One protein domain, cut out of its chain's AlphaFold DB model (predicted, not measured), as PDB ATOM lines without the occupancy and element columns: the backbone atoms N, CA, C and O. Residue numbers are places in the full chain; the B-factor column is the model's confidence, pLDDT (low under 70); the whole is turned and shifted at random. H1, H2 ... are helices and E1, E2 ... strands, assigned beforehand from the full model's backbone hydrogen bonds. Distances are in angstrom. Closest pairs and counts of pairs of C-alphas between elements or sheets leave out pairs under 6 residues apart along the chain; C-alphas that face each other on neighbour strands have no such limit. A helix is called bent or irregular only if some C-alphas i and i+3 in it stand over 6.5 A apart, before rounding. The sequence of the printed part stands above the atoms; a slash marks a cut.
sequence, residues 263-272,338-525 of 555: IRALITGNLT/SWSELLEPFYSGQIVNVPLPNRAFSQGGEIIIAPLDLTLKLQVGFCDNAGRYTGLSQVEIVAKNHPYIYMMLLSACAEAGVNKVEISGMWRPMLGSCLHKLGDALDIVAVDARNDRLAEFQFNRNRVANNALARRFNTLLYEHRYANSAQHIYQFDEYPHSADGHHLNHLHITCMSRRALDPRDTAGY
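Overview. This is residues 263 to 272 and 338 to 525 of the 555 residues of an uncharacterized protein of Stenotrophomonas sp. KCTC 12332 (UniProt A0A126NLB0). A strongly twisted wall of five strands has H2 and H5 over one face, an arrangement in two layers, helices over a sheet; H7, the longest helix, crosses H5 and packs on it, over E4. H1 packs on H2, and H3 and H4 only just touch, with 3 pairs of C-alphas within 8 A, while H4 and H6 only graze the sheet. The printed part has 198 residues, with seven named helices and five named strands in the order H1 H2 E1 E2 H3 H4 H5 E3 H6 E4 H7 E5; the sheet runs E1 E2 E3 E4 E5 and is mixed. The class is mixed, helices and strands, with under half of the residues in named elements. The whole is compact and rounded, with a radius of gyration of the C-alphas of 16.1 A and spans of 44 by 43 by 41 A.

Along the chain. Begin with the sheet: E1 is residues 365 to 369, E2 374 to 378, E3 418 to 425, 19.1 A long, E4 441 to 449, 23.0 A, and E5 507 to 510. Find C-alpha 441 at (65.252, 25.137, 141.810); from there E4 runs to C-alpha 449 and bends by 67 degrees at residue 445. Of the helices, H5 is residues 403 to 416, 19.8 A, and H7 is 468 to 483, 22.4 A, from C-alpha 468 at (69.626, 44.217, 156.129). H1 is residues 263 to 266, H2 339 to 347, H3 384 to 390, H4 394 to 398 and H6 434 to 438. H2 is irregular: C-alphas 342 and 345 are 7.1 A apart.

Arrangement. The hairpin E1 and E2 is antiparallel, N 367 to O 376 2.9 A. E2 and E3 are parallel, N 377 to O 421 2.8 A, and with H3, H4 and H5 between them form a strand-helix-strand unit. E3 and E4 are antiparallel, N 422 to O 446 2.9 A, as are E4 and E5, N 444 to O 507 2.9 A. H5 and H7 touch, closest at C-alphas 412 and 476, 5.1 A, at a steep tilt of 45 degrees, opposite ways. H7 has a height over the sheet of 7.3 A. H2 touches H5, C-alphas 343 and 406 being closest at 7.1 A. Every O i to N i+4 pair is within hydrogen-bond range in H3, H4, H5, H6 and H7; H2 has 2 of 5, and 3 of 6 O i to N i+3 pairs; H1 is too short for an i+4 pair.

Size, cuts and confidence. The farthest C-alphas, those of Leu 356 and Arg 520, are 47.9 A apart. Residues 273 to 337 are cut out; C-alphas 272 and 338 are 9.5 A apart. H2 to E1, E4 to H7 and H7 to E5 are long links. Mean pLDDT of the printed part is 72.1, with 73 residues under 70, among them 481 to 506.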
ATOM      1  N   ILE A 263      75.601  26.735 127.173       82.94
ATOM      2  CA  ILE A 263      75.432  27.962 127.961       82.94
ATOM      3  C   ILE A 263      75.819  29.193 127.159       82.94
ATOM      4  O   ILE A 263      75.068  30.159 127.161       82.94
ATOM      5  N   ARG A 264      76.936  29.148 126.422       84.56
ATOM      6  CA  ARG A 264      77.344  30.245 125.528       84.56
ATOM      7  C   ARG A 264      76.292  30.556 124.463       84.56
ATOM      8  O   ARG A 264      76.178  31.704 124.049       84.56
ATOM      9  N   ALA A 265      75.539  29.550 124.015       80.69
ATOM     10  CA  ALA A 265      74.434  29.741 123.081       80.69
ATOM     11  C   ALA A 265      73.160  30.266 123.768       80.69
ATOM     12  O   ALA A 265      72.422  31.045 123.170       80.69
ATOM     13  N   LEU A 266      72.901  29.838 125.007       77.38
ATOM     14  CA  LEU A 266      71.671  30.130 125.742       77.38
ATOM     15  C   LEU A 266      71.690  31.488 126.456       77.38
ATOM     16  O   LEU A 266      70.677  32.185 126.469       77.38
ATOM     17  N   ILE A 267      72.819  31.853 127.066       82.88
ATOM     18  CA  ILE A 267      73.003  33.091 127.825       82.88
ATOM     19  C   ILE A 267      74.183  33.850 127.222       82.88
ATOM     20  O   ILE A 267      75.334  33.420 127.299       82.88
ATOM     21  N   THR A 268      73.876  34.991 126.612       85.00
ATOM     22  CA  THR A 268      74.844  35.850 125.920       85.00
ATOM     23  C   THR A 268      74.961  37.206 126.609       85.00
ATOM     24  O   THR A 268      74.112  37.588 127.412       85.00
ATOM     25  N   GLY A 269      76.022  37.948 126.289       88.75
ATOM     26  CA  GLY A 269      76.269  39.274 126.849       88.75
ATOM     27  C   GLY A 269      77.014  39.243 128.183       88.75
ATOM     28  O   GLY A 269      77.658  38.252 128.539       88.75
ATOM     29  N   ASN A 270      76.939  40.366 128.893       91.19
ATOM     30  CA  ASN A 270      77.704  40.628 130.107       91.19
ATOM     31  C   ASN A 270      76.787  40.796 131.321       91.19
ATOM     32  O   ASN A 270      75.621  41.173 131.180       91.19
ATOM     33  N   LEU A 271      77.350  40.580 132.511       90.38
ATOM     34  CA  LEU A 271      76.773  41.069 133.757       90.38
ATOM     35  C   LEU A 271      76.545  42.582 133.639       90.38
ATOM     36  O   LEU A 271      77.456  43.326 133.272       90.38
ATOM     37  N   THR A 272      75.325  43.016 133.948       87.19
ATOM     38  CA  THR A 272      74.960  44.434 134.008       87.19
ATOM     39  C   THR A 272      74.477  44.751 135.408       87.19
ATOM     40  O   THR A 272      73.648  44.020 135.946       87.19
ATOM     41  N   SER A 338      81.616  38.506 131.054       92.38
ATOM     42  CA  SER A 338      80.641  37.787 130.237       92.38
ATOM     43  C   SER A 338      79.905  36.744 131.073       92.38
ATOM     44  O   SER A 338      80.467  36.143 131.994       92.38
ATOM     45  N   TRP A 339      78.652  36.462 130.717       92.12
ATOM     46  CA  TRP A 339      77.894  35.409 131.392       92.12
ATOM     47  C   TRP A 339      78.529  34.032 131.233       92.12
ATOM     48  O   TRP A 339      78.494  33.229 132.161       92.12
ATOM     49  N   SER A 340      79.168  33.771 130.093       90.00
ATOM     50  CA  SER A 340      79.881  32.516 129.880       90.00
ATOM     51  C   SER A 340      81.051  32.321 130.838       90.00
ATOM     52  O   SER A 340      81.219  31.210 131.325       90.00
ATOM     53  N   GLU A 341      81.824  33.374 131.134       91.06
ATOM     54  CA  GLU A 341      82.936  33.307 132.100       91.06
ATOM     55  C   GLU A 341      82.409  33.078 133.525       91.06
ATOM     56  O   GLU A 341      82.968  32.290 134.282       91.06
ATOM     57  N   LEU A 342      81.312  33.749 133.893       94.12
ATOM     58  CA  LEU A 342      80.730  33.659 135.235       94.12
ATOM     59  C   LEU A 342      80.046  32.316 135.516       94.12
ATOM     60  O   LEU A 342      80.044  31.854 136.656       94.12
ATOM     61  N   LEU A 343      79.449  31.701 134.495       93.88
ATOM     62  CA  LEU A 343      78.725  30.439 134.625       93.88
ATOM     63  C   LEU A 343      79.621  29.215 134.422       93.88
ATOM     64  O   LEU A 343      79.284  28.139 134.905       93.88
ATOM     65  N   GLU A 344      80.760  29.350 133.742       91.12
ATOM     66  CA  GLU A 344      81.668  28.233 133.457       91.12
ATOM     67  C   GLU A 344      82.015  27.359 134.679       91.12
ATOM     68  O   GLU A 344      81.978  26.134 134.523       91.12
ATOM     69  N   PRO A 345      82.282  27.893 135.891       92.25
ATOM     70  CA  PRO A 345      82.642  27.063 137.044       92.25
ATOM     71  C   PRO A 345      81.595  26.001 137.422       92.25
ATOM     72  O   PRO A 345      81.956  24.911 137.865       92.25
ATOM     73  N   PHE A 346      80.305  26.265 137.182       91.69
ATOM     74  CA  PHE A 346      79.217  25.322 137.483       91.69
ATOM     75  C   PHE A 346      79.162  24.132 136.517       91.69
ATOM     76  O   PHE A 346      78.604  23.092 136.856       91.69
ATOM     77  N   TYR A 347      79.731  24.277 135.318       90.19
ATOM     78  CA  TYR A 347      79.548  23.326 134.214       90.19
ATOM     79  C   TYR A 347      80.857  22.762 133.655       90.19
ATOM     80  O   TYR A 347      80.830  21.823 132.863       90.19
ATOM     81  N   SER A 348      82.006  23.303 134.069       85.94
ATOM     82  CA  SER A 348      83.344  22.789 133.742       85.94
ATOM     83  C   SER A 348      83.894  21.805 134.784       85.94
ATOM     84  O   SER A 348      84.944  21.206 134.566       85.94
ATOM     85  N   GLY A 349      83.193  21.620 135.907       76.69
ATOM     86  CA  GLY A 349      83.611  20.730 136.991       76.69
ATOM     87  C   GLY A 349      84.570  21.338 138.006       76.69
ATOM     88  O   GLY A 349      85.270  20.605 138.702       76.69
ATOM     89  N   GLN A 350      84.577  22.664 138.131       81.44
ATOM     90  CA  GLN A 350      85.378  23.388 139.116       81.44
ATOM     91  C   GLN A 350      84.705  23.389 140.497       81.44
ATOM     92  O   GLN A 350      84.303  24.432 141.011       81.44
ATOM     93  N   ILE A 351      84.591  22.207 141.106       83.06
ATOM     94  CA  ILE A 351      84.275  22.087 142.532       83.06
ATOM     95  C   ILE A 351      85.578  21.777 143.263       83.06
ATOM     96  O   ILE A 351      86.212  20.748 143.023       83.06
ATOM     97  N   VAL A 352      85.993  22.686 144.137       82.31
ATOM     98  CA  VAL A 352      87.181  22.530 144.978       82.31
ATOM     99  C   VAL A 352      86.787  22.044 146.365       82.31
ATOM    100  O   VAL A 352      85.611  22.035 146.734       82.31
ATOM    101  N   ASN A 353      87.783  21.603 147.135       73.06
ATOM    102  CA  ASN A 353      87.585  21.073 148.485       73.06
ATOM    103  C   ASN A 353      86.607  19.877 148.533       73.06
ATOM    104  O   ASN A 353      85.996  19.616 149.565       73.06
ATOM    105  N   VAL A 354      86.496  19.122 147.427       64.75
ATOM    106  CA  VAL A 354      85.764  17.848 147.351       64.75
ATOM    107  C   VAL A 354      86.648  16.746 147.945       64.75
ATOM    108  O   VAL A 354      87.734  16.490 147.415       64.75
ATOM    109  N   PRO A 355      86.250  16.081 149.040       53.53
ATOM    110  CA  PRO A 355      87.085  15.055 149.647       53.53
ATOM    111  C   PRO A 355      87.010  13.713 148.900       53.53
ATOM    112  O   PRO A 355      86.099  13.447 148.119       53.53
ATOM    113  N   LEU A 356      88.017  12.878 149.182       49.47
ATOM    114  CA  LEU A 356      88.338  11.552 148.630       49.47
ATOM    115  C   LEU A 356      87.138  10.670 148.189       49.47
ATOM    116  O   LEU A 356      86.078  10.672 148.824       49.47
ATOM    117  N   PRO A 357      87.331   9.797 147.174       51.69
ATOM    118  CA  PRO A 357      86.254   9.179 146.384       51.69
ATOM    119  C   PRO A 357      85.220   8.345 147.163       51.69
ATOM    120  O   PRO A 357      84.090   8.199 146.708       51.69
ATOM    121  N   ASN A 358      85.544   7.840 148.356       42.97
ATOM    122  CA  ASN A 358      84.661   6.929 149.098       42.97
ATOM    123  C   ASN A 358      83.611   7.632 149.987       42.97
ATOM    124  O   ASN A 358      82.794   6.952 150.608       42.97
ATOM    125  N   ARG A 359      83.616   8.974 150.076       48.91
ATOM    126  CA  ARG A 359      82.627   9.778 150.835       48.91
ATOM    127  C   ARG A 359      82.240  11.083 150.127       48.91
ATOM    128  O   ARG A 359      81.868  12.051 150.781       48.91
ATOM    129  N   ALA A 360      82.305  11.098 148.795       53.66
ATOM    130  CA  ALA A 360      82.227  12.320 147.996       53.66
ATOM    131  C   ALA A 360      80.990  13.195 148.272       53.66
ATOM    132  O   ALA A 360      81.077  14.398 148.106       53.66
ATOM    133  N   PHE A 361      79.852  12.652 148.718       54.84
ATOM    134  CA  PHE A 361      78.625  13.441 148.919       54.84
ATOM    135  C   PHE A 361      78.407  13.927 150.371       54.84
ATOM    136  O   PHE A 361      77.778  14.964 150.596       54.84
ATOM    137  N   SER A 362      79.015  13.261 151.363       54.22
ATOM    138  CA  SER A 362      78.742  13.487 152.791       54.22
ATOM    139  C   SER A 362      79.618  14.554 153.452       54.22
ATOM    140  O   SER A 362      79.651  14.643 154.679       54.22
ATOM    141  N   GLN A 363      80.347  15.360 152.673       59.88
ATOM    142  CA  GLN A 363      81.263  16.379 153.208       59.88
ATOM    143  C   GLN A 363      81.228  17.734 152.468       59.88
ATOM    144  O   GLN A 363      81.994  18.623 152.820       59.88
ATOM    145  N   GLY A 364      80.287  17.939 151.534       69.19
ATOM    146  CA  GLY A 364      80.108  19.219 150.830       69.19
ATOM    147  C   GLY A 364      81.139  19.467 149.720       69.19
ATOM    148  O   GLY A 364      81.723  18.520 149.193       69.19
ATOM    149  N   GLY A 365      81.311  20.734 149.342       83.88
ATOM    150  CA  GLY A 365      82.241  21.212 148.310       83.88
ATOM    151  C   GLY A 365      82.118  22.726 148.121       83.88
ATOM    152  O   GLY A 365      81.217  23.344 148.690       83.88
ATOM    153  N   GLU A 366      83.006  23.341 147.344       90.06
ATOM    154  CA  GLU A 366      82.970  24.784 147.084       90.06
ATOM    155  C   GLU A 366      83.114  25.092 145.592       90.06
ATOM    156  O   GLU A 366      83.945  24.503 144.905       90.06
ATOM    157  N   ILE A 367      82.321  26.043 145.099       92.12
ATOM    158  CA  ILE A 367      82.476  26.633 143.763       92.12
ATOM    159  C   ILE A 367      82.956  28.067 143.956       92.12
ATOM    160  O   ILE A 367      82.303  28.860 144.639       92.12
ATOM    161  N   ILE A 368      84.096  28.400 143.357       92.38
ATOM    162  CA  ILE A 368      84.709  29.724 143.471       92.38
ATOM    163  C   ILE A 368      84.431  30.510 142.194       92.38
ATOM    164  O   ILE A 368      84.887  30.145 141.114       92.38
ATOM    165  N   ILE A 369      83.731  31.635 142.330       94.69
ATOM    166  CA  ILE A 369      83.526  32.606 141.255       94.69
ATOM    167  C   ILE A 369      84.531  33.737 141.459       94.69
ATOM    168  O   ILE A 369      84.214  34.812 141.970       94.69
ATOM    169  N   ALA A 370      85.778  33.462 141.077       92.81
ATOM    170  CA  ALA A 370      86.926  34.341 141.282       92.81
ATOM    171  C   ALA A 370      86.728  35.811 140.846       92.81
ATOM    172  O   ALA A 370      87.080  36.680 141.642       92.81
ATOM    173  N   PRO A 371      86.136  36.149 139.677       92.94
ATOM    174  CA  PRO A 371      85.944  37.555 139.291       92.94
ATOM    175  C   PRO A 371      85.046  38.339 140.257       92.94
ATOM    176  O   PRO A 371      85.242  39.540 140.457       92.94
ATOM    177  N   LEU A 372      84.090  37.662 140.898       92.81
ATOM    178  CA  LEU A 372      83.228  38.251 141.920       92.81
ATOM    179  C   LEU A 372      83.821  38.103 143.328       92.81
ATOM    180  O   LEU A 372      83.308  38.721 144.254       92.81
ATOM    181  N   ASP A 373      84.896  37.319 143.481       91.38
ATOM    182  CA  ASP A 373      85.411  36.776 144.745       91.38
ATOM    183  C   ASP A 373      84.260  36.354 145.669       91.38
ATOM    184  O   ASP A 373      84.004  36.904 146.742       91.38
ATOM    185  N   LEU A 374      83.497  35.416 145.111       93.38
ATOM    186  CA  LEU A 374      82.324  34.790 145.686       93.38
ATOM    187  C   LEU A 374      82.594  33.292 145.841       93.38
ATOM    188  O   LEU A 374      82.967  32.624 144.875       93.38
ATOM    189  N   THR A 375      82.331  32.766 147.033       93.25
ATOM    190  CA  THR A 375      82.385  31.333 147.334       93.25
ATOM    191  C   THR A 375      80.981  30.784 147.539       93.25
ATOM    192  O   THR A 375      80.252  31.199 148.441       93.25
ATOM    193  N   LEU A 376      80.605  29.800 146.731       93.31
ATOM    194  CA  LEU A 376      79.373  29.040 146.906       93.31
ATOM    195  C   LEU A 376      79.704  27.738 147.621       93.31
ATOM    196  O   LEU A 376      80.287  26.824 147.038       93.31
ATOM    197  N   LYS A 377      79.348  27.666 148.898       90.62
ATOM    198  CA  LYS A 377      79.574  26.498 149.741       90.62
ATOM    199  C   LYS A 377      78.394  25.542 149.624       90.62
ATOM    200  O   LYS A 377      77.259  25.897 149.934       90.62
ATOM    201  N   LEU A 378      78.663  24.314 149.211       87.25
ATOM    202  CA  LEU A 378      77.684  23.237 149.139       87.25
ATOM    203  C   LEU A 378      77.616  22.551 150.509       87.25
ATOM    204  O   LEU A 378      78.644  22.102 151.026       87.25
ATOM    205  N   GLN A 379      76.430  22.485 151.120       79.94
ATOM    206  CA  GLN A 379      76.261  21.850 152.428       79.94
ATOM    207  C   GLN A 379      76.655  20.370 152.424       79.94
ATOM    208  O   GLN A 379      76.643  19.670 151.412       79.94
ATOM    209  N   VAL A 380      76.969  19.858 153.610       72.31
ATOM    210  CA  VAL A 380      77.137  18.421 153.823       72.31
ATOM    211  C   VAL A 380      75.839  17.696 153.462       72.31
ATOM    212  O   VAL A 380      74.775  18.050 153.958       72.31
ATOM    213  N   GLY A 381      75.920  16.681 152.598       67.69
ATOM    214  CA  GLY A 381      74.752  15.919 152.154       67.69
ATOM    215  C   GLY A 381      73.877  16.628 151.116       67.69
ATOM    216  O   GLY A 381      72.870  16.075 150.685       67.69
ATOM    217  N   PHE A 382      74.290  17.807 150.650       72.56
ATOM    218  CA  PHE A 382      73.614  18.593 149.621       72.56
ATOM    219  C   PHE A 382      73.286  17.791 148.350       72.56
ATOM    220  O   PHE A 382      72.161  17.813 147.849       72.56
ATOM    221  N   CYS A 383      74.268  17.025 147.866       73.81
ATOM    222  CA  CYS A 383      74.133  16.140 146.711       73.81
ATOM    223  C   CYS A 383      73.882  14.675 147.103       73.81
ATOM    224  O   CYS A 383      73.826  13.837 146.206       73.81
ATOM    225  N   ASP A 384      73.741  14.327 148.393       73.56
ATOM    226  CA  ASP A 384      73.683  12.923 148.846       73.56
ATOM    227  C   ASP A 384      72.571  12.158 148.146       73.56
ATOM    228  O   ASP A 384      72.795  11.064 147.636       73.56
ATOM    229  N   ASN A 385      71.376  12.737 148.087       75.00
ATOM    230  CA  ASN A 385      70.238  12.081 147.460       75.00
ATOM    231  C   ASN A 385      70.474  11.871 145.965       75.00
ATOM    232  O   ASN A 385      70.342  10.757 145.461       75.00
ATOM    233  N   ALA A 386      70.859  12.927 145.250       81.25
ATOM    234  CA  ALA A 386      71.113  12.834 143.821       81.25
ATOM    235  C   ALA A 386      72.244  11.837 143.522       81.25
ATOM    236  O   ALA A 386      72.036  10.910 142.741       81.25
ATOM    237  N   GLY A 387      73.377  11.927 144.217       79.94
ATOM    238  CA  GLY A 387      74.512  11.019 144.058       79.94
ATOM    239  C   GLY A 387      74.158   9.567 144.374       79.94
ATOM    240  O   GLY A 387      74.411   8.681 143.562       79.94
ATOM    241  N   ARG A 388      73.483   9.302 145.501       76.88
ATOM    242  CA  ARG A 388      73.091   7.937 145.904       76.88
ATOM    243  C   ARG A 388      72.104   7.286 144.937       76.88
ATOM    244  O   ARG A 388      72.217   6.090 144.684       76.88
ATOM    245  N   TYR A 389      71.135   8.037 144.408       77.44
ATOM    246  CA  TYR A 389      70.087   7.471 143.548       77.44
ATOM    247  C   TYR A 389      70.452   7.424 142.061       77.44
ATOM    248  O   TYR A 389      69.778   6.730 141.299       77.44
ATOM    249  N   THR A 390      71.478   8.162 141.633       80.06
ATOM    250  CA  THR A 390      71.853   8.265 140.210       80.06
ATOM    251  C   THR A 390      73.250   7.735 139.914       80.06
ATOM    252  O   THR A 390      73.501   7.308 138.791       80.06
ATOM    253  N   GLY A 391      74.145   7.733 140.905       79.25
ATOM    254  CA  GLY A 391      75.572   7.479 140.718       79.25
ATOM    255  C   GLY A 391      76.350   8.660 140.125       79.25
ATOM    256  O   GLY A 391      77.549   8.521 139.913       79.25
ATOM    257  N   LEU A 392      75.702   9.802 139.861       81.31
ATOM    258  CA  LEU A 392      76.352  10.995 139.316       81.31
ATOM    259  C   LEU A 392      77.276  11.652 140.339       81.31
ATOM    260  O   LEU A 392      76.937  11.744 141.518       81.31
ATOM    261  N   SER A 393      78.409  12.171 139.872       82.56
ATOM    262  CA  SER A 393      79.316  13.005 140.664       82.56
ATOM    263  C   SER A 393      78.663  14.327 141.088       82.56
ATOM    264  O   SER A 393      77.684  14.778 140.493       82.56
ATOM    265  N   GLN A 394      79.226  14.998 142.104       81.88
ATOM    266  CA  GLN A 394      78.747  16.330 142.502       81.88
ATOM    267  C   GLN A 394      78.757  17.316 141.325       81.88
ATOM    268  O   GLN A 394      77.798  18.059 141.154       81.88
ATOM    269  N   VAL A 395      79.804  17.279 140.495       83.69
ATOM    270  CA  VAL A 395      79.942  18.117 139.296       83.69
ATOM    271  C   VAL A 395      78.773  17.913 138.339       83.69
ATOM    272  O   VAL A 395      78.147  18.877 137.908       83.69
ATOM    273  N   GLU A 396      78.450  16.658 138.034       85.62
ATOM    274  CA  GLU A 396      77.340  16.335 137.138       85.62
ATOM    275  C   GLU A 396      75.996  16.767 137.721       85.62
ATOM    276  O   GLU A 396      75.125  17.197 136.972       85.62
ATOM    277  N   ILE A 397      75.829  16.692 139.044       86.94
ATOM    278  CA  ILE A 397      74.618  17.135 139.743       86.94
ATOM    279  C   ILE A 397      74.469  18.661 139.674       86.94
ATOM    280  O   ILE A 397      73.390  19.136 139.327       86.94
ATOM    281  N   VAL A 398      75.540  19.429 139.909       88.81
ATOM    282  CA  VAL A 398      75.533  20.897 139.754       88.81
ATOM    283  C   VAL A 398      75.175  21.298 138.321       88.81
ATOM    284  O   VAL A 398      74.324  22.158 138.101       88.81
ATOM    285  N   ALA A 399      75.739  20.605 137.334       88.75
ATOM    286  CA  ALA A 399      75.497  20.880 135.920       88.75
ATOM    287  C   ALA A 399      74.066  20.550 135.431       88.75
ATOM    288  O   ALA A 399      73.728  20.850 134.280       88.75
ATOM    289  N   LYS A 400      73.215  19.930 136.266       87.62
ATOM    290  CA  LYS A 400      71.797  19.651 135.954       87.62
ATOM    291  C   LYS A 400      70.880  20.842 136.227       87.62
ATOM    292  O   LYS A 400      69.750  20.857 135.742       87.62
ATOM    293  N   ASN A 401      71.334  21.842 136.977       87.44
ATOM    294  CA  ASN A 401      70.549  23.043 137.232       87.44
ATOM    295  C   ASN A 401      70.563  24.010 136.044       87.44
ATOM    296  O   ASN A 401      71.563  24.160 135.338       87.44
ATOM    297  N   HIS A 402      69.442  24.699 135.843       84.75
ATOM    298  CA  HIS A 402      69.279  25.652 134.756       84.75
ATOM    299  C   HIS A 402      70.175  26.891 134.955       84.75
ATOM    300  O   HIS A 402      70.138  27.511 136.021       84.75
ATOM    301  N   PRO A 403      70.924  27.339 133.926       87.06
ATOM    302  CA  PRO A 403      71.899  28.424 134.077       87.06
ATOM    303  C   PRO A 403      71.308  29.785 134.468       87.06
ATOM    304  O   PRO A 403      72.012  30.596 135.065       87.06
ATOM    305  N   TYR A 404      70.015  30.036 134.229       83.62
ATOM    306  CA  TYR A 404      69.360  31.268 134.676       83.62
ATOM    307  C   TYR A 404      69.194  31.352 136.201       83.62
ATOM    308  O   TYR A 404      69.172  32.464 136.724       83.62
ATOM    309  N   ILE A 405      69.122  30.226 136.929       85.69
ATOM    310  CA  ILE A 405      69.154  30.243 138.407       85.69
ATOM    311  C   ILE A 405      70.487  30.791 138.891       85.69
ATOM    312  O   ILE A 405      70.517  31.667 139.755       85.69
ATOM    313  N   TYR A 406      71.583  30.308 138.306       91.00
ATOM    314  CA  TYR A 406      72.911  30.790 138.647       91.00
ATOM    315  C   TYR A 406      73.099  32.239 138.211       91.00
ATOM    316  O   TYR A 406      73.567  33.038 139.005       91.00
ATOM    317  N   MET A 407      72.643  32.625 137.019       89.56
ATOM    318  CA  MET A 407      72.701  34.016 136.564       89.56
ATOM    319  C   MET A 407      72.009  34.978 137.544       89.56
ATOM    320  O   MET A 407      72.580  36.003 137.920       89.56
ATOM    321  N   MET A 408      70.804  34.627 138.007       86.69
ATOM    322  CA  MET A 408      70.052  35.409 138.995       86.69
ATOM    323  C   MET A 408      70.785  35.478 140.340       86.69
ATOM    324  O   MET A 408      70.925  36.564 140.901       86.69
ATOM    325  N   LEU A 409      71.296  34.342 140.829       91.69
ATOM    326  CA  LEU A 409      72.087  34.273 142.058       91.69
ATOM    327  C   LEU A 409      73.340  35.155 141.978       91.69
ATOM    328  O   LEU A 409      73.589  35.948 142.879       91.69
ATOM    329  N   LEU A 410      74.118  35.037 140.900       94.19
ATOM    330  CA  LEU A 410      75.362  35.783 140.715       94.19
ATOM    331  C   LEU A 410      75.118  37.288 140.583       94.19
ATOM    332  O   LEU A 410      75.885  38.061 141.151       94.19
ATOM    333  N   SER A 411      74.048  37.694 139.890       90.31
ATOM    334  CA  SER A 411      73.646  39.107 139.792       90.31
ATOM    335  C   SER A 411      73.341  39.671 141.179       90.31
ATOM    336  O   SER A 411      73.957  40.649 141.598       90.31
ATOM    337  N   ALA A 412      72.479  38.976 141.934       89.12
ATOM    338  CA  ALA A 412      72.097  39.393 143.276       89.12
ATOM    339  C   ALA A 412      73.299  39.427 144.225       89.12
ATOM    340  O   ALA A 412      73.409  40.341 145.037       89.12
ATOM    341  N   CYS A 413      74.224  38.465 144.123       91.81
ATOM    342  CA  CYS A 413      75.438  38.472 144.933       91.81
ATOM    343  C   CYS A 413      76.344  39.661 144.610       91.81
ATOM    344  O   CYS A 413      76.794  40.346 145.529       91.81
ATOM    345  N   ALA A 414      76.593  39.911 143.321       90.69
ATOM    346  CA  ALA A 414      77.445  41.005 142.871       90.69
ATOM    347  C   ALA A 414      76.880  42.366 143.302       90.69
ATOM    348  O   ALA A 414      77.611  43.185 143.852       90.69
ATOM    349  N   GLU A 415      75.573  42.579 143.130       88.38
ATOM    350  CA  GLU A 415      74.915  43.834 143.497       88.38
ATOM    351  C   GLU A 415      74.749  44.001 145.015       88.38
ATOM    352  O   GLU A 415      74.829  45.116 145.531       88.38
ATOM    353  N   ALA A 416      74.551  42.911 145.766       86.00
ATOM    354  CA  ALA A 416      74.449  42.955 147.226       86.00
ATOM    355  C   ALA A 416      75.807  43.048 147.942       86.00
ATOM    356  O   ALA A 416      75.832  43.319 149.145       86.00
ATOM    357  N   GLY A 417      76.922  42.796 147.246       86.12
ATOM    358  CA  GLY A 417      78.244  42.649 147.861       86.12
ATOM    359  C   GLY A 417      78.400  41.360 148.682       86.12
ATOM    360  O   GLY A 417      79.214  41.307 149.608       86.12
ATOM    361  N   VAL A 418      77.609  40.331 148.363       89.81
ATOM    362  CA  VAL A 418      77.700  38.996 148.970       89.81
ATOM    363  C   VAL A 418      78.905  38.275 148.379       89.81
ATOM    364  O   VAL A 418      79.026  38.136 147.164       89.81
ATOM    365  N   ASN A 419      79.783  37.781 149.244       90.56
ATOM    366  CA  ASN A 419      80.968  37.012 148.860       90.56
ATOM    367  C   ASN A 419      80.901  35.554 149.308       90.56
ATOM    368  O   ASN A 419      81.790  34.774 148.971       90.56
ATOM    369  N   LYS A 420      79.867  35.158 150.051       91.75
ATOM    370  CA  LYS A 420      79.657  33.756 150.384       91.75
ATOM    371  C   LYS A 420      78.179  33.416 150.455       91.75
ATOM    372  O   LYS A 420      77.388  34.131 151.062       91.75
ATOM    373  N   VAL A 421      77.822  32.292 149.845       90.94
ATOM    374  CA  VAL A 421      76.474  31.717 149.878       90.94
ATOM    375  C   VAL A 421      76.602  30.253 150.258       90.94
ATOM    376  O   VAL A 421      77.454  29.552 149.719       90.94
ATOM    377  N   GLU A 422      75.761  29.781 151.170       88.81
ATOM    378  CA  GLU A 422      75.672  28.363 151.503       88.81
ATOM    379  C   GLU A 422      74.394  27.760 150.907       88.81
ATOM    380  O   GLU A 422      73.296  28.285 151.102       88.81
ATOM    381  N   ILE A 423      74.546  26.668 150.157       87.69
ATOM    382  CA  ILE A 423      73.494  26.037 149.358       87.69
ATOM    383  C   ILE A 423      73.167  24.655 149.944       87.69
ATOM    384  O   ILE A 423      74.071  23.846 150.160       87.69
ATOM    385  N   SER A 424      71.883  24.379 150.197       81.69
ATOM    386  CA  SER A 424      71.392  23.147 150.846       81.69
ATOM    387  C   SER A 424      70.568  22.219 149.957       81.69
ATOM    388  O   SER A 424      70.428  21.043 150.284       81.69
ATOM    389  N   GLY A 425      70.086  22.695 148.811       81.06
ATOM    390  CA  GLY A 425      69.363  21.876 147.840       81.06
ATOM    391  C   GLY A 425      69.523  22.377 146.408       81.06
ATOM    392  O   GLY A 425      69.675  23.571 146.166       81.06
ATOM    393  N   MET A 426      69.512  21.456 145.448       84.69
ATOM    394  CA  MET A 426      69.592  21.748 144.012       84.69
ATOM    395  C   MET A 426      68.867  20.667 143.210       84.69
ATOM    396  O   MET A 426      67.886  20.119 143.715       84.69
ATOM    397  N   TRP A 427      69.298  20.348 141.987       87.88
ATOM    398  CA  TRP A 427      68.733  19.225 141.258       87.88
ATOM    399  C   TRP A 427      68.779  17.924 142.075       87.88
ATOM    400  O   TRP A 427      69.827  17.500 142.564       87.88
ATOM    401  N   ARG A 428      67.620  17.271 142.215       81.44
ATOM    402  CA  ARG A 428      67.498  15.962 142.873       81.44
ATOM    403  C   ARG A 428      66.359  15.143 142.263       81.44
ATOM    404  O   ARG A 428      65.271  15.671 142.051       81.44
ATOM    405  N   PRO A 429      66.566  13.838 142.025       78.69
ATOM    406  CA  PRO A 429      65.633  13.033 141.239       78.69
ATOM    407  C   PRO A 429      64.469  12.422 142.034       78.69
ATOM    408  O   PRO A 429      63.417  12.173 141.460       78.69
ATOM    409  N   MET A 430      64.619  12.151 143.337       69.69
ATOM    410  CA  MET A 430      63.688  11.286 144.096       69.69
ATOM    411  C   MET A 430      62.977  11.988 145.264       69.69
ATOM    412  O   MET A 430      62.169  11.366 145.948       69.69
ATOM    413  N   LEU A 431      63.250  13.276 145.489       68.06
ATOM    414  CA  LEU A 431      62.866  14.008 146.699       68.06
ATOM    415  C   LEU A 431      62.614  15.491 146.403       68.06
ATOM    416  O   LEU A 431      63.255  16.054 145.519       68.06
ATOM    417  N   GLY A 432      61.728  16.119 147.178       65.06
ATOM    418  CA  GLY A 432      61.461  17.558 147.118       65.06
ATOM    419  C   GLY A 432      60.427  17.982 146.070       65.06
ATOM    420  O   GLY A 432      59.714  17.164 145.482       65.06
ATOM    421  N   SER A 433      60.322  19.299 145.872       69.12
ATOM    422  CA  SER A 433      59.399  19.903 144.905       69.12
ATOM    423  C   SER A 433      59.711  19.453 143.473       69.12
ATOM    424  O   SER A 433      60.855  19.129 143.137       69.12
ATOM    425  N   CYS A 434      58.703  19.465 142.590       72.44
ATOM    426  CA  CYS A 434      58.919  19.102 141.186       72.44
ATOM    427  C   CYS A 434      60.010  19.961 140.523       72.44
ATOM    428  O   CYS A 434      60.704  19.474 139.643       72.44
ATOM    429  N   LEU A 435      60.222  21.195 140.990       77.25
ATOM    430  CA  LEU A 435      61.188  22.135 140.427       77.25
ATOM    431  C   LEU A 435      62.630  21.667 140.642       77.25
ATOM    432  O   LEU A 435      63.439  21.739 139.721       77.25
ATOM    433  N   HIS A 436      62.935  21.059 141.791       81.56
ATOM    434  CA  HIS A 436      64.234  20.410 141.980       81.56
ATOM    435  C   HIS A 436      64.439  19.231 141.029       81.56
ATOM    436  O   HIS A 436      65.541  19.038 140.532       81.56
ATOM    437  N   LYS A 437      63.392  18.458 140.716       80.19
ATOM    438  CA  LYS A 437      63.499  17.363 139.734       80.19
ATOM    439  C   LYS A 437      63.756  17.874 138.319       80.19
ATOM    440  O   LYS A 437      64.362  17.170 137.520       80.19
ATOM    441  N   LEU A 438      63.303  19.091 138.017       77.44
ATOM    442  CA  LEU A 438      63.529  19.753 136.733       77.44
ATOM    443  C   LEU A 438      64.918  20.403 136.621       77.44
ATOM    444  O   LEU A 438      65.333  20.733 135.515       77.44
ATOM    445  N   GLY A 439      65.629  20.589 137.738       82.44
ATOM    446  CA  GLY A 439      66.844  21.418 137.782       82.44
ATOM    447  C   GLY A 439      66.523  22.916 137.811       82.44
ATOM    448  O   GLY A 439      67.402  23.760 137.647       82.44
ATOM    449  N   ASP A 440      65.260  23.237 138.065       79.56
ATOM    450  CA  ASP A 440      64.678  24.570 138.027       79.56
ATOM    451  C   ASP A 440      64.559  25.171 139.437       79.56
ATOM    452  O   ASP A 440      63.869  26.171 139.608       79.56
ATOM    453  N   ALA A 441      65.229  24.600 140.450       80.62
ATOM    454  CA  ALA A 441      65.252  25.137 141.810       80.62
ATOM    455  C   ALA A 441      66.588  24.974 142.552       80.62
ATOM    456  O   ALA A 441      67.349  24.031 142.300       80.62
ATOM    457  N   LEU A 442      66.829  25.879 143.502       85.12
ATOM    458  CA  LEU A 442      67.983  25.917 144.398       85.12
ATOM    459  C   LEU A 442      67.545  26.389 145.799       85.12
ATOM    460  O   LEU A 442      66.761  27.328 145.909       85.12
ATOM    461  N   ASP A 443      68.084  25.773 146.851       83.31
ATOM    462  CA  ASP A 443      67.834  26.150 148.248       83.31
ATOM    463  C   ASP A 443      69.086  26.782 148.863       83.31
ATOM    464  O   ASP A 443      70.165  26.185 148.835       83.31
ATOM    465  N   ILE A 444      68.942  27.968 149.450       84.19
ATOM    466  CA  ILE A 444      70.027  28.742 150.070       84.19
ATOM    467  C   ILE A 444      69.789  28.839 151.578       84.19
ATOM    468  O   ILE A 444      68.737  29.294 152.009       84.19
ATOM    469  N   VAL A 445      70.764  28.470 152.404       81.44
ATOM    470  CA  VAL A 445      70.639  28.475 153.881       81.44
ATOM    471  C   VAL A 445      71.396  29.595 154.574       81.44
ATOM    472  O   VAL A 445      71.081  29.915 155.725       81.44
ATOM    473  N   ALA A 446      72.368  30.210 153.904       83.75
ATOM    474  CA  ALA A 446      73.107  31.333 154.461       83.75
ATOM    475  C   ALA A 446      73.684  32.231 153.371       83.75
ATOM    476  O   ALA A 446      74.011  31.762 152.279       83.75
ATOM    477  N   VAL A 447      73.840  33.509 153.705       86.44
ATOM    478  CA  VAL A 447      74.578  34.492 152.911       86.44
ATOM    479  C   VAL A 447      75.444  35.349 153.823       86.44
ATOM    480  O   VAL A 447      75.069  35.641 154.960       86.44
ATOM    481  N   ASP A 448      76.597  35.751 153.310       86.69
ATOM    482  CA  ASP A 448      77.574  36.571 154.017       86.69
ATOM    483  C   ASP A 448      78.219  37.578 153.052       86.69
ATOM    484  O   ASP A 448      78.313  37.331 151.843       86.69
ATOM    485  N   ALA A 449      78.610  38.735 153.581       82.75
ATOM    486  CA  ALA A 449      79.140  39.857 152.815       82.75
ATOM    487  C   ALA A 449      80.506  40.296 153.348       82.75
ATOM    488  O   ALA A 449      80.803  40.189 154.533       82.75
ATOM    489  N   ARG A 450      81.334  40.883 152.474       63.75
ATOM    490  CA  ARG A 450      82.686  41.353 152.851       63.75
ATOM    491  C   ARG A 450      82.697  42.492 153.858       63.75
ATOM    492  O   ARG A 450      83.735  42.757 154.458       63.75
ATOM    493  N   ASN A 451      81.601  43.234 153.953       57.59
ATOM    494  CA  ASN A 451      81.547  44.427 154.775       57.59
ATOM    495  C   ASN A 451      81.216  44.007 156.210       57.59
ATOM    496  O   ASN A 451      80.104  43.561 156.476       57.59
ATOM    497  N   ASP A 452      82.169  44.187 157.125       46.75
ATOM    498  CA  ASP A 452      82.062  43.945 158.574       46.75
ATOM    499  C   ASP A 452      80.848  44.627 159.239       46.75
ATOM    500  O   ASP A 452      80.453  44.285 160.354       46.75
ATOM    501  N   ARG A 453      80.215  45.569 158.531       47.00
ATOM    502  CA  ARG A 453      78.977  46.258 158.915       47.00
ATOM    503  C   ARG A 453      77.689  45.470 158.665       47.00
ATOM    504  O   ARG A 453      76.651  45.846 159.210       47.00
ATOM    505  N   LEU A 454      77.714  44.421 157.844       55.94
ATOM    506  CA  LEU A 454      76.552  43.582 157.547       55.94
ATOM    507  C   LEU A 454      76.826  42.158 158.032       55.94
ATOM    508  O   LEU A 454      77.484  41.381 157.355       55.94
ATOM    509  N   ALA A 455      76.326  41.832 159.223       57.91
ATOM    510  CA  ALA A 455      76.549  40.527 159.840       57.91
ATOM    511  C   ALA A 455      75.996  39.365 158.992       57.91
ATOM    512  O   ALA A 455      74.896  39.478 158.431       57.91
ATOM    513  N   GLU A 456      76.734  38.244 158.996       67.88
ATOM    514  CA  GLU A 456      76.343  36.945 158.429       67.88
ATOM    515  C   GLU A 456      74.870  36.629 158.728       67.88
ATOM    516  O   GLU A 456      74.376  36.813 159.850       67.88
ATOM    517  N   PHE A 457      74.159  36.111 157.724       66.88
ATOM    518  CA  PHE A 457      72.772  35.701 157.868       66.88
ATOM    519  C   PHE A 457      72.582  34.210 157.589       66.88
ATOM    520  O   PHE A 457      72.938  33.716 156.524       66.88
ATOM    521  N   GLN A 458      71.929  33.514 158.524       61.81
ATOM    522  CA  GLN A 458      71.492  32.125 158.377       61.81
ATOM    523  C   GLN A 458      69.964  32.054 158.459       61.81
ATOM    524  O   GLN A 458      69.370  32.491 159.452       61.81
ATOM    525  N   PHE A 459      69.332  31.458 157.447       65.12
ATOM    526  CA  PHE A 459      67.871  31.386 157.325       65.12
ATOM    527  C   PHE A 459      67.225  30.573 158.469       65.12
ATOM    528  O   PHE A 459      66.153  30.932 158.938       65.12
ATOM    529  N   ASN A 460      67.921  29.570 159.022       52.47
ATOM    530  CA  ASN A 460      67.468  28.727 160.151       52.47
ATOM    531  C   ASN A 460      67.402  29.454 161.519       52.47
ATOM    532  O   ASN A 460      66.991  28.876 162.519       52.47
ATOM    533  N   ARG A 461      67.852  30.712 161.640       48.19
ATOM    534  CA  ARG A 461      68.009  31.353 162.967       48.19
ATOM    535  C   ARG A 461      67.377  32.726 163.111       48.19
ATOM    536  O   ARG A 461      67.163  33.162 164.237       48.19
ATOM    537  N   ASN A 462      67.060  33.402 162.011       49.41
ATOM    538  CA  ASN A 462      66.617  34.788 162.038       49.41
ATOM    539  C   ASN A 462      65.505  35.024 161.018       49.41
ATOM    540  O   ASN A 462      65.573  34.561 159.884       49.41
ATOM    541  N   ARG A 463      64.497  35.822 161.389       55.34
ATOM    542  CA  ARG A 463      63.542  36.338 160.400       55.34
ATOM    543  C   ARG A 463      64.309  37.211 159.406       55.34
ATOM    544  O   ARG A 463      64.976  38.152 159.832       55.34
ATOM    545  N   VAL A 464      64.163  36.938 158.106       57.34
ATOM    546  CA  VAL A 464      64.739  37.739 157.000       57.34
ATOM    547  C   VAL A 464      64.482  39.235 157.214       57.34
ATOM    548  O   VAL A 464      65.378  40.054 157.042       57.34
ATOM    549  N   ALA A 465      63.292  39.577 157.719       57.75
ATOM    550  CA  ALA A 465      62.883  40.937 158.056       57.75
ATOM    551  C   ALA A 465      63.828  41.685 159.014       57.75
ATOM    552  O   ALA A 465      63.800  42.911 159.020       57.75
ATOM    553  N   ASN A 466      64.684  41.004 159.781       65.31
ATOM    554  CA  ASN A 466      65.549  41.623 160.790       65.31
ATOM    555  C   ASN A 466      67.006  41.818 160.333       65.31
ATOM    556  O   ASN A 466      67.763  42.476 161.043       65.31
ATOM    557  N   ASN A 467      67.414  41.307 159.166       71.56
ATOM    558  CA  ASN A 467      68.786  41.445 158.661       71.56
ATOM    559  C   ASN A 467      68.810  42.227 157.332       71.56
ATOM    560  O   ASN A 467      68.140  41.863 156.369       71.56
ATOM    561  N   ALA A 468      69.579  43.320 157.285       76.56
ATOM    562  CA  ALA A 468      69.626  44.217 156.129       76.56
ATOM    563  C   ALA A 468      70.234  43.568 154.873       76.56
ATOM    564  O   ALA A 468      69.733  43.807 153.776       76.56
ATOM    565  N   LEU A 469      71.257  42.721 155.037       80.06
ATOM    566  CA  LEU A 469      71.860  41.966 153.937       80.06
ATOM    567  C   LEU A 469      70.860  40.970 153.354       80.06
ATOM    568  O   LEU A 469      70.661  40.943 152.145       80.06
ATOM    569  N   ALA A 470      70.187  40.207 154.217       74.75
ATOM    570  CA  ALA A 470      69.187  39.231 153.805       74.75
ATOM    571  C   ALA A 470      68.028  39.890 153.049       74.75
ATOM    572  O   ALA A 470      67.656  39.405 151.985       74.75
ATOM    573  N   ARG A 471      67.499  41.022 153.545       75.56
ATOM    574  CA  ARG A 471      66.461  41.791 152.838       75.56
ATOM    575  C   ARG A 471      66.950  42.264 151.470       75.56
ATOM    576  O   ARG A 471      66.274  42.005 150.486       75.56
ATOM    577  N   ARG A 472      68.126  42.903 151.404       80.00
ATOM    578  CA  ARG A 472      68.698  43.408 150.144       80.00
ATOM    579  C   ARG A 472      68.904  42.284 149.131       80.00
ATOM    580  O   ARG A 472      68.426  42.386 148.010       80.00
ATOM    581  N   PHE A 473      69.576  41.209 149.531       83.19
ATOM    582  CA  PHE A 473      69.837  40.053 148.674       83.19
ATOM    583  C   PHE A 473      68.538  39.420 148.156       83.19
ATOM    584  O   PHE A 473      68.408  39.142 146.969       83.19
ATOM    585  N   ASN A 474      67.549  39.255 149.034       77.44
ATOM    586  CA  ASN A 474      66.238  38.719 148.691       77.44
ATOM    587  C   ASN A 474      65.471  39.626 147.705       77.44
ATOM    588  O   ASN A 474      64.923  39.133 146.721       77.44
ATOM    589  N   THR A 475      65.490  40.948 147.914       77.12
ATOM    590  CA  THR A 475      64.916  41.928 146.975       77.12
ATOM    591  C   THR A 475      65.599  41.865 145.611       77.12
ATOM    592  O   THR A 475      64.913  41.807 144.596       77.12
ATOM    593  N   LEU A 476      66.929  41.793 145.567       82.81
ATOM    594  CA  LEU A 476      67.679  41.721 144.311       82.81
ATOM    595  C   LEU A 476      67.412  40.426 143.544       82.81
ATOM    596  O   LEU A 476      67.226  40.451 142.329       82.81
ATOM    597  N   LEU A 477      67.310  39.288 144.239       79.88
ATOM    598  CA  LEU A 477      66.862  38.037 143.621       79.88
ATOM    599  C   LEU A 477      65.485  38.203 142.966       79.88
ATOM    600  O   LEU A 477      65.280  37.741 141.844       79.88
ATOM    601  N   TYR A 478      64.558  38.898 143.632       71.88
ATOM    602  CA  TYR A 478      63.243  39.202 143.076       71.88
ATOM    603  C   TYR A 478      63.341  40.127 141.851       71.88
ATOM    604  O   TYR A 478      62.764  39.814 140.811       71.88
ATOM    605  N   GLU A 479      64.096  41.223 141.921       74.06
ATOM    606  CA  GLU A 479      64.252  42.201 140.834       74.06
ATOM    607  C   GLU A 479      64.915  41.600 139.587       74.06
ATOM    608  O   GLU A 479      64.369  41.708 138.481       74.06
ATOM    609  N   HIS A 480      66.028  40.877 139.748       75.19
ATOM    610  CA  HIS A 480      66.693  40.189 138.637       75.19
ATOM    611  C   HIS A 480      65.805  39.104 138.010       75.19
ATOM    612  O   HIS A 480      65.913  38.833 136.809       75.19
ATOM    613  N   ARG A 481      64.869  38.526 138.774       66.25
ATOM    614  CA  ARG A 481      63.813  37.661 138.230       66.25
ATOM    615  C   ARG A 481      62.926  38.408 137.228       66.25
ATOM    616  O   ARG A 481      62.606  37.859 136.173       66.25
ATOM    617  N   TYR A 482      62.508  39.639 137.528       58.38
ATOM    618  CA  TYR A 482      61.609  40.394 136.645       58.38
ATOM    619  C   TYR A 482      62.323  40.949 135.423       58.38
ATOM    620  O   TYR A 482      61.742  40.914 134.333       58.38
ATOM    621  N   ALA A 483      63.584  41.360 135.567       62.56
ATOM    622  CA  ALA A 483      64.413  41.792 134.443       62.56
ATOM    623  C   ALA A 483      64.524  40.705 133.355       62.56
ATOM    624  O   ALA A 483      64.483  41.008 132.165       62.56
ATOM    625  N   ASN A 484      64.547  39.431 133.757       59.22
ATOM    626  CA  ASN A 484      64.649  38.283 132.848       59.22
ATOM    627  C   ASN A 484      63.297  37.597 132.561       59.22
ATOM    628  O   ASN A 484      63.229  36.566 131.885       59.22
ATOM    629  N   SER A 485      62.185  38.175 133.029       53.69
ATOM    630  CA  SER A 485      60.853  37.553 132.947       53.69
ATOM    631  C   SER A 485      60.295  37.417 131.524       53.69
ATOM    632  O   SER A 485      59.300  36.727 131.287       53.69
ATOM    633  N   ALA A 486      60.897  38.089 130.540       52.00
ATOM    634  CA  ALA A 486      60.563  37.900 129.129       52.00
ATOM    635  C   ALA A 486      60.991  36.512 128.615       52.00
ATOM    636  O   ALA A 486      60.355  35.976 127.709       52.00
ATOM    637  N   GLN A 487      62.026  35.922 129.218       52.69
ATOM    638  CA  GLN A 487      62.602  34.639 128.819       52.69
ATOM    639  C   GLN A 487      62.059  33.481 129.683       52.69
ATOM    640  O   GLN A 487      61.843  32.380 129.181       52.69
ATOM    641  N   HIS A 488      61.740  33.741 130.957       51.06
ATOM    642  CA  HIS A 488      61.375  32.722 131.950       51.06
ATOM    643  C   HIS A 488      60.290  33.223 132.937       51.06
ATOM    644  O   HIS A 488      60.190  34.411 133.212       51.06
ATOM    645  N   ILE A 489      59.442  32.336 133.472       43.84
ATOM    646  CA  ILE A 489      58.651  32.584 134.688       43.84
ATOM    647  C   ILE A 489      59.435  32.045 135.879       43.84
ATOM    648  O   ILE A 489      59.562  30.846 136.070       43.84
ATOM    649  N   TYR A 490      59.916  32.928 136.733       49.38
ATOM    650  CA  TYR A 490      60.520  32.540 138.003       49.38
ATOM    651  C   TYR A 490      59.419  32.448 139.063       49.38
ATOM    652  O   TYR A 490      58.537  33.312 139.083       49.38
ATOM    653  N   GLN A 491      59.447  31.441 139.936       44.97
ATOM    654  CA  GLN A 491      58.676  31.430 141.183       44.97
ATOM    655  C   GLN A 491      59.656  31.665 142.335       44.97
ATOM    656  O   GLN A 491      60.700  31.024 142.431       44.97
ATOM    657  N   PHE A 492      59.353  32.639 143.176       41.59
ATOM    658  CA  PHE A 492      60.152  32.926 144.352       41.59
ATOM    659  C   PHE A 492      59.237  32.717 145.538       41.59
ATOM    660  O   PHE A 492      58.311  33.503 145.744       41.59
ATOM    661  N   ASP A 493      59.456  31.619 146.245       47.91
ATOM    662  CA  ASP A 493      58.761  31.392 147.492       47.91
ATOM    663  C   ASP A 493      59.642  31.994 148.583       47.91
ATOM    664  O   ASP A 493      60.537  31.358 149.142       47.91
ATOM    665  N   GLU A 494      59.387  33.271 148.877       42.81
ATOM    666  CA  GLU A 494      59.720  33.796 150.190       42.81
ATOM    667  C   GLU A 494      58.951  32.932 151.190       42.81
ATOM    668  O   GLU A 494      57.750  33.109 151.408       42.81
ATOM    669  N   TYR A 495      59.643  31.991 151.825       47.16
ATOM    670  CA  TYR A 495      59.108  31.226 152.943       47.16
ATOM    671  C   TYR A 495      59.420  31.835 154.328       47.16
ATOM    672  O   TYR A 495      59.529  31.066 155.281       47.16
ATOM    673  N   PRO A 496      59.494  33.169 154.577       33.56
ATOM    674  CA  PRO A 496      59.555  33.632 155.957       33.56
ATOM    675  C   PRO A 496      58.221  33.424 156.712       33.56
ATOM    676  O   PRO A 496      58.161  33.751 157.899       33.56
ATOM    677  N   HIS A 497      57.161  32.875 156.082       31.48
ATOM    678  CA  HIS A 497      55.810  32.817 156.668       31.48
ATOM    679  C   HIS A 497      54.983  31.519 156.504       31.48
ATOM    680  O   HIS A 497      53.820  31.517 156.913       31.48
ATOM    681  N   SER A 498      55.495  30.399 155.974       31.41
ATOM    682  CA  SER A 498      54.677  29.170 155.911       31.41
ATOM    683  C   SER A 498      54.730  28.356 157.206       31.41
ATOM    684  O   SER A 498      55.804  28.047 157.708       31.41
ATOM    685  N   ALA A 499      53.562  27.921 157.684       28.86
ATOM    686  CA  ALA A 499      53.354  27.016 158.822       28.86
ATOM    687  C   ALA A 499      53.882  25.572 158.616       28.86
ATOM    688  O   ALA A 499      53.465  24.653 159.317       28.86
ATOM    689  N   ASP A 500      54.775  25.360 157.650       37.97
ATOM    690  CA  ASP A 500      55.473  24.098 157.440       37.97
ATOM    691  C   ASP A 500      56.798  24.135 158.217       37.97
ATOM    692  O   ASP A 500      57.757  24.794 157.816       37.97
ATOM    693  N   GLY A 501      56.847  23.421 159.342       38.88
ATOM    694  CA  GLY A 501      58.036  23.314 160.191       38.88
ATOM    695  C   GLY A 501      59.266  22.675 159.525       38.88
ATOM    696  O   GLY A 501      60.323  22.654 160.150       38.88
ATOM    697  N   HIS A 502      59.170  22.171 158.288       42.19
ATOM    698  CA  HIS A 502      60.264  21.513 157.567       42.19
ATOM    699  C   HIS A 502      61.053  22.435 156.617       42.19
ATOM    700  O   HIS A 502      62.167  22.075 156.235       42.19
ATOM    701  N   HIS A 503      60.540  23.627 156.275       50.91
ATOM    702  CA  HIS A 503      61.151  24.531 155.278       50.91
ATOM    703  C   HIS A 503      61.537  25.920 155.834       50.91
ATOM    704  O   HIS A 503      61.890  26.817 155.080       50.91
ATOM    705  N   LEU A 504      61.551  26.098 157.161       52.84
ATOM    706  CA  LEU A 504      61.893  27.371 157.830       52.84
ATOM    707  C   LEU A 504      63.366  27.801 157.690       52.84
ATOM    708  O   LEU A 504      63.743  28.876 158.148       52.84
ATOM    709  N   ASN A 505      64.205  26.954 157.094       63.38
ATOM    710  CA  ASN A 505      65.653  27.028 157.256       63.38
ATOM    711  C   ASN A 505      66.407  27.426 155.987       63.38
ATOM    712  O   ASN A 505      67.628  27.547 156.054       63.38
ATOM    713  N   HIS A 506      65.713  27.617 154.863       67.75
ATOM    714  CA  HIS A 506      66.317  27.983 153.583       67.75
ATOM    715  C   HIS A 506      65.408  28.893 152.745       67.75
ATOM    716  O   HIS A 506      64.191  28.911 152.902       67.75
ATOM    717  N   LEU A 507      66.026  29.631 151.826       75.75
ATOM    718  CA  LEU A 507      65.394  30.376 150.749       75.75
ATOM    719  C   LEU A 507      65.313  29.506 149.492       75.75
ATOM    720  O   LEU A 507      66.348  29.070 148.990       75.75
ATOM    721  N   HIS A 508      64.101  29.293 148.978       76.19
ATOM    722  CA  HIS A 508      63.845  28.510 147.768       76.19
ATOM    723  C   HIS A 508      63.767  29.430 146.541       76.19
ATOM    724  O   HIS A 508      62.846  30.242 146.415       76.19
ATOM    725  N   ILE A 509      64.724  29.304 145.623       77.88
ATOM    726  CA  ILE A 509      64.755  30.070 144.372       77.88
ATOM    727  C   ILE A 509      64.478  29.161 143.184       77.88
ATOM    728  O   ILE A 509      64.974  28.037 143.140       77.88
ATOM    729  N   THR A 510      63.704  29.633 142.204       74.00
ATOM    730  CA  THR A 510      63.316  28.800 141.057       74.00
ATOM    731  C   THR A 510      63.323  29.574 139.744       74.00
ATOM    732  O   THR A 510      63.037  30.773 139.723       74.00
ATOM    733  N   CYS A 511      63.605  28.893 138.631       70.62
ATOM    734  CA  CYS A 511      63.392  29.424 137.285       70.62
ATOM    735  C   CYS A 511      62.595  28.438 136.431       70.62
ATOM    736  O   CYS A 511      63.031  27.325 136.193       70.62
ATOM    737  N   MET A 512      61.435  28.834 135.917       61.91
ATOM    738  CA  MET A 512      60.677  28.055 134.933       61.91
ATOM    739  C   MET A 512      60.596  28.821 133.616       61.91
ATOM    740  O   MET A 512      60.766  30.029 133.573       61.91
ATOM    741  N   SER A 513      60.337  28.160 132.491       51.94
ATOM    742  CA  SER A 513      60.073  28.866 131.227       51.94
ATOM    743  C   SER A 513      58.725  29.591 131.262       51.94
ATOM    744  O   SER A 513      57.738  29.057 131.772       51.94
ATOM    745  N   ARG A 514      58.643  30.784 130.651       46.75
ATOM    746  CA  ARG A 514      57.381  31.540 130.559       46.75
ATOM    747  C   ARG A 514      56.307  30.842 129.733       46.75
ATOM    748  O   ARG A 514      55.121  31.074 129.940       46.75
ATOM    749  N   ARG A 515      56.716  29.947 128.834       45.81
ATOM    750  CA  ARG A 515      55.803  29.139 128.014       45.81
ATOM    751  C   ARG A 515      55.203  27.943 128.768       45.81
ATOM    752  O   ARG A 515      54.242  27.367 128.280       45.81
ATOM    753  N   ALA A 516      55.736  27.583 129.940       41.50
ATOM    754  CA  ALA A 516      55.317  26.400 130.699       41.50
ATOM    755  C   ALA A 516      54.167  26.654 131.704       41.50
ATOM    756  O   ALA A 516      53.645  25.711 132.306       41.50
ATOM    757  N   LEU A 517      53.755  27.910 131.924       41.12
ATOM    758  CA  LEU A 517      52.750  28.252 132.936       41.12
ATOM    759  C   LEU A 517      51.688  29.225 132.405       41.12
ATOM    760  O   LEU A 517      51.970  30.392 132.141       41.12
ATOM    761  N   ASP A 518      50.437  28.763 132.358       40.97
ATOM    762  CA  ASP A 518      49.263  29.631 132.466       40.97
ATOM    763  C   ASP A 518      49.273  30.309 133.861       40.97
ATOM    764  O   ASP A 518      49.429  29.612 134.870       40.97
ATOM    765  N   PRO A 519      49.080  31.638 133.969       40.28
ATOM    766  CA  PRO A 519      48.972  32.357 135.246       40.28
ATOM    767  C   PRO A 519      47.911  31.808 136.214       40.28
ATOM    768  O   PRO A 519      47.937  32.138 137.394       40.28
ATOM    769  N   ARG A 520      46.965  30.988 135.738       38.69
ATOM    770  CA  ARG A 520      45.948  30.312 136.564       38.69
ATOM    771  C   ARG A 520      46.444  29.017 137.214       38.69
ATOM    772  O   ARG A 520      45.844  28.567 138.187       38.69
ATOM    773  N   ASP A 521      47.528  28.432 136.709       37.41
ATOM    774  CA  ASP A 521      48.093  27.170 137.203       37.41
ATOM    775  C   ASP A 521      49.096  27.369 138.351       37.41
ATOM    776  O   ASP A 521      49.442  26.413 139.049       37.41
ATOM    777  N   THR A 522      49.544  28.603 138.593       38.25
ATOM    778  CA  THR A 522      50.415  28.949 139.728       38.25
ATOM    779  C   THR A 522      49.698  28.781 141.070       38.25
ATOM    780  O   THR A 522      50.341  28.444 142.056       38.25
ATOM    781  N   ALA A 523      48.364  28.872 141.112       34.78
ATOM    782  CA  ALA A 523      47.560  28.700 142.327       34.78
ATOM    783  C   ALA A 523      47.651  27.298 142.971       34.78
ATOM    784  O   ALA A 523      47.242  27.130 144.116       34.78
ATOM    785  N   GLY A 524      48.143  26.286 142.238       34.84
ATOM    786  CA  GLY A 524      48.390  24.936 142.763       34.84
ATOM    787  C   GLY A 524      49.839  24.667 143.186       34.84
ATOM    788  O   GLY A 524      50.089  23.639 143.813       34.84
ATOM    789  N   TYR A 525      50.766  25.554 142.814       34.62
ATOM    790  CA  TYR A 525      52.168  25.573 143.252       34.62
ATOM    791  C   TYR A 525      52.365  26.465 144.475       34.62
ATOM    792  O   TYR A 525      53.138  26.157 145.373       34.62
TER     793      TYR A 525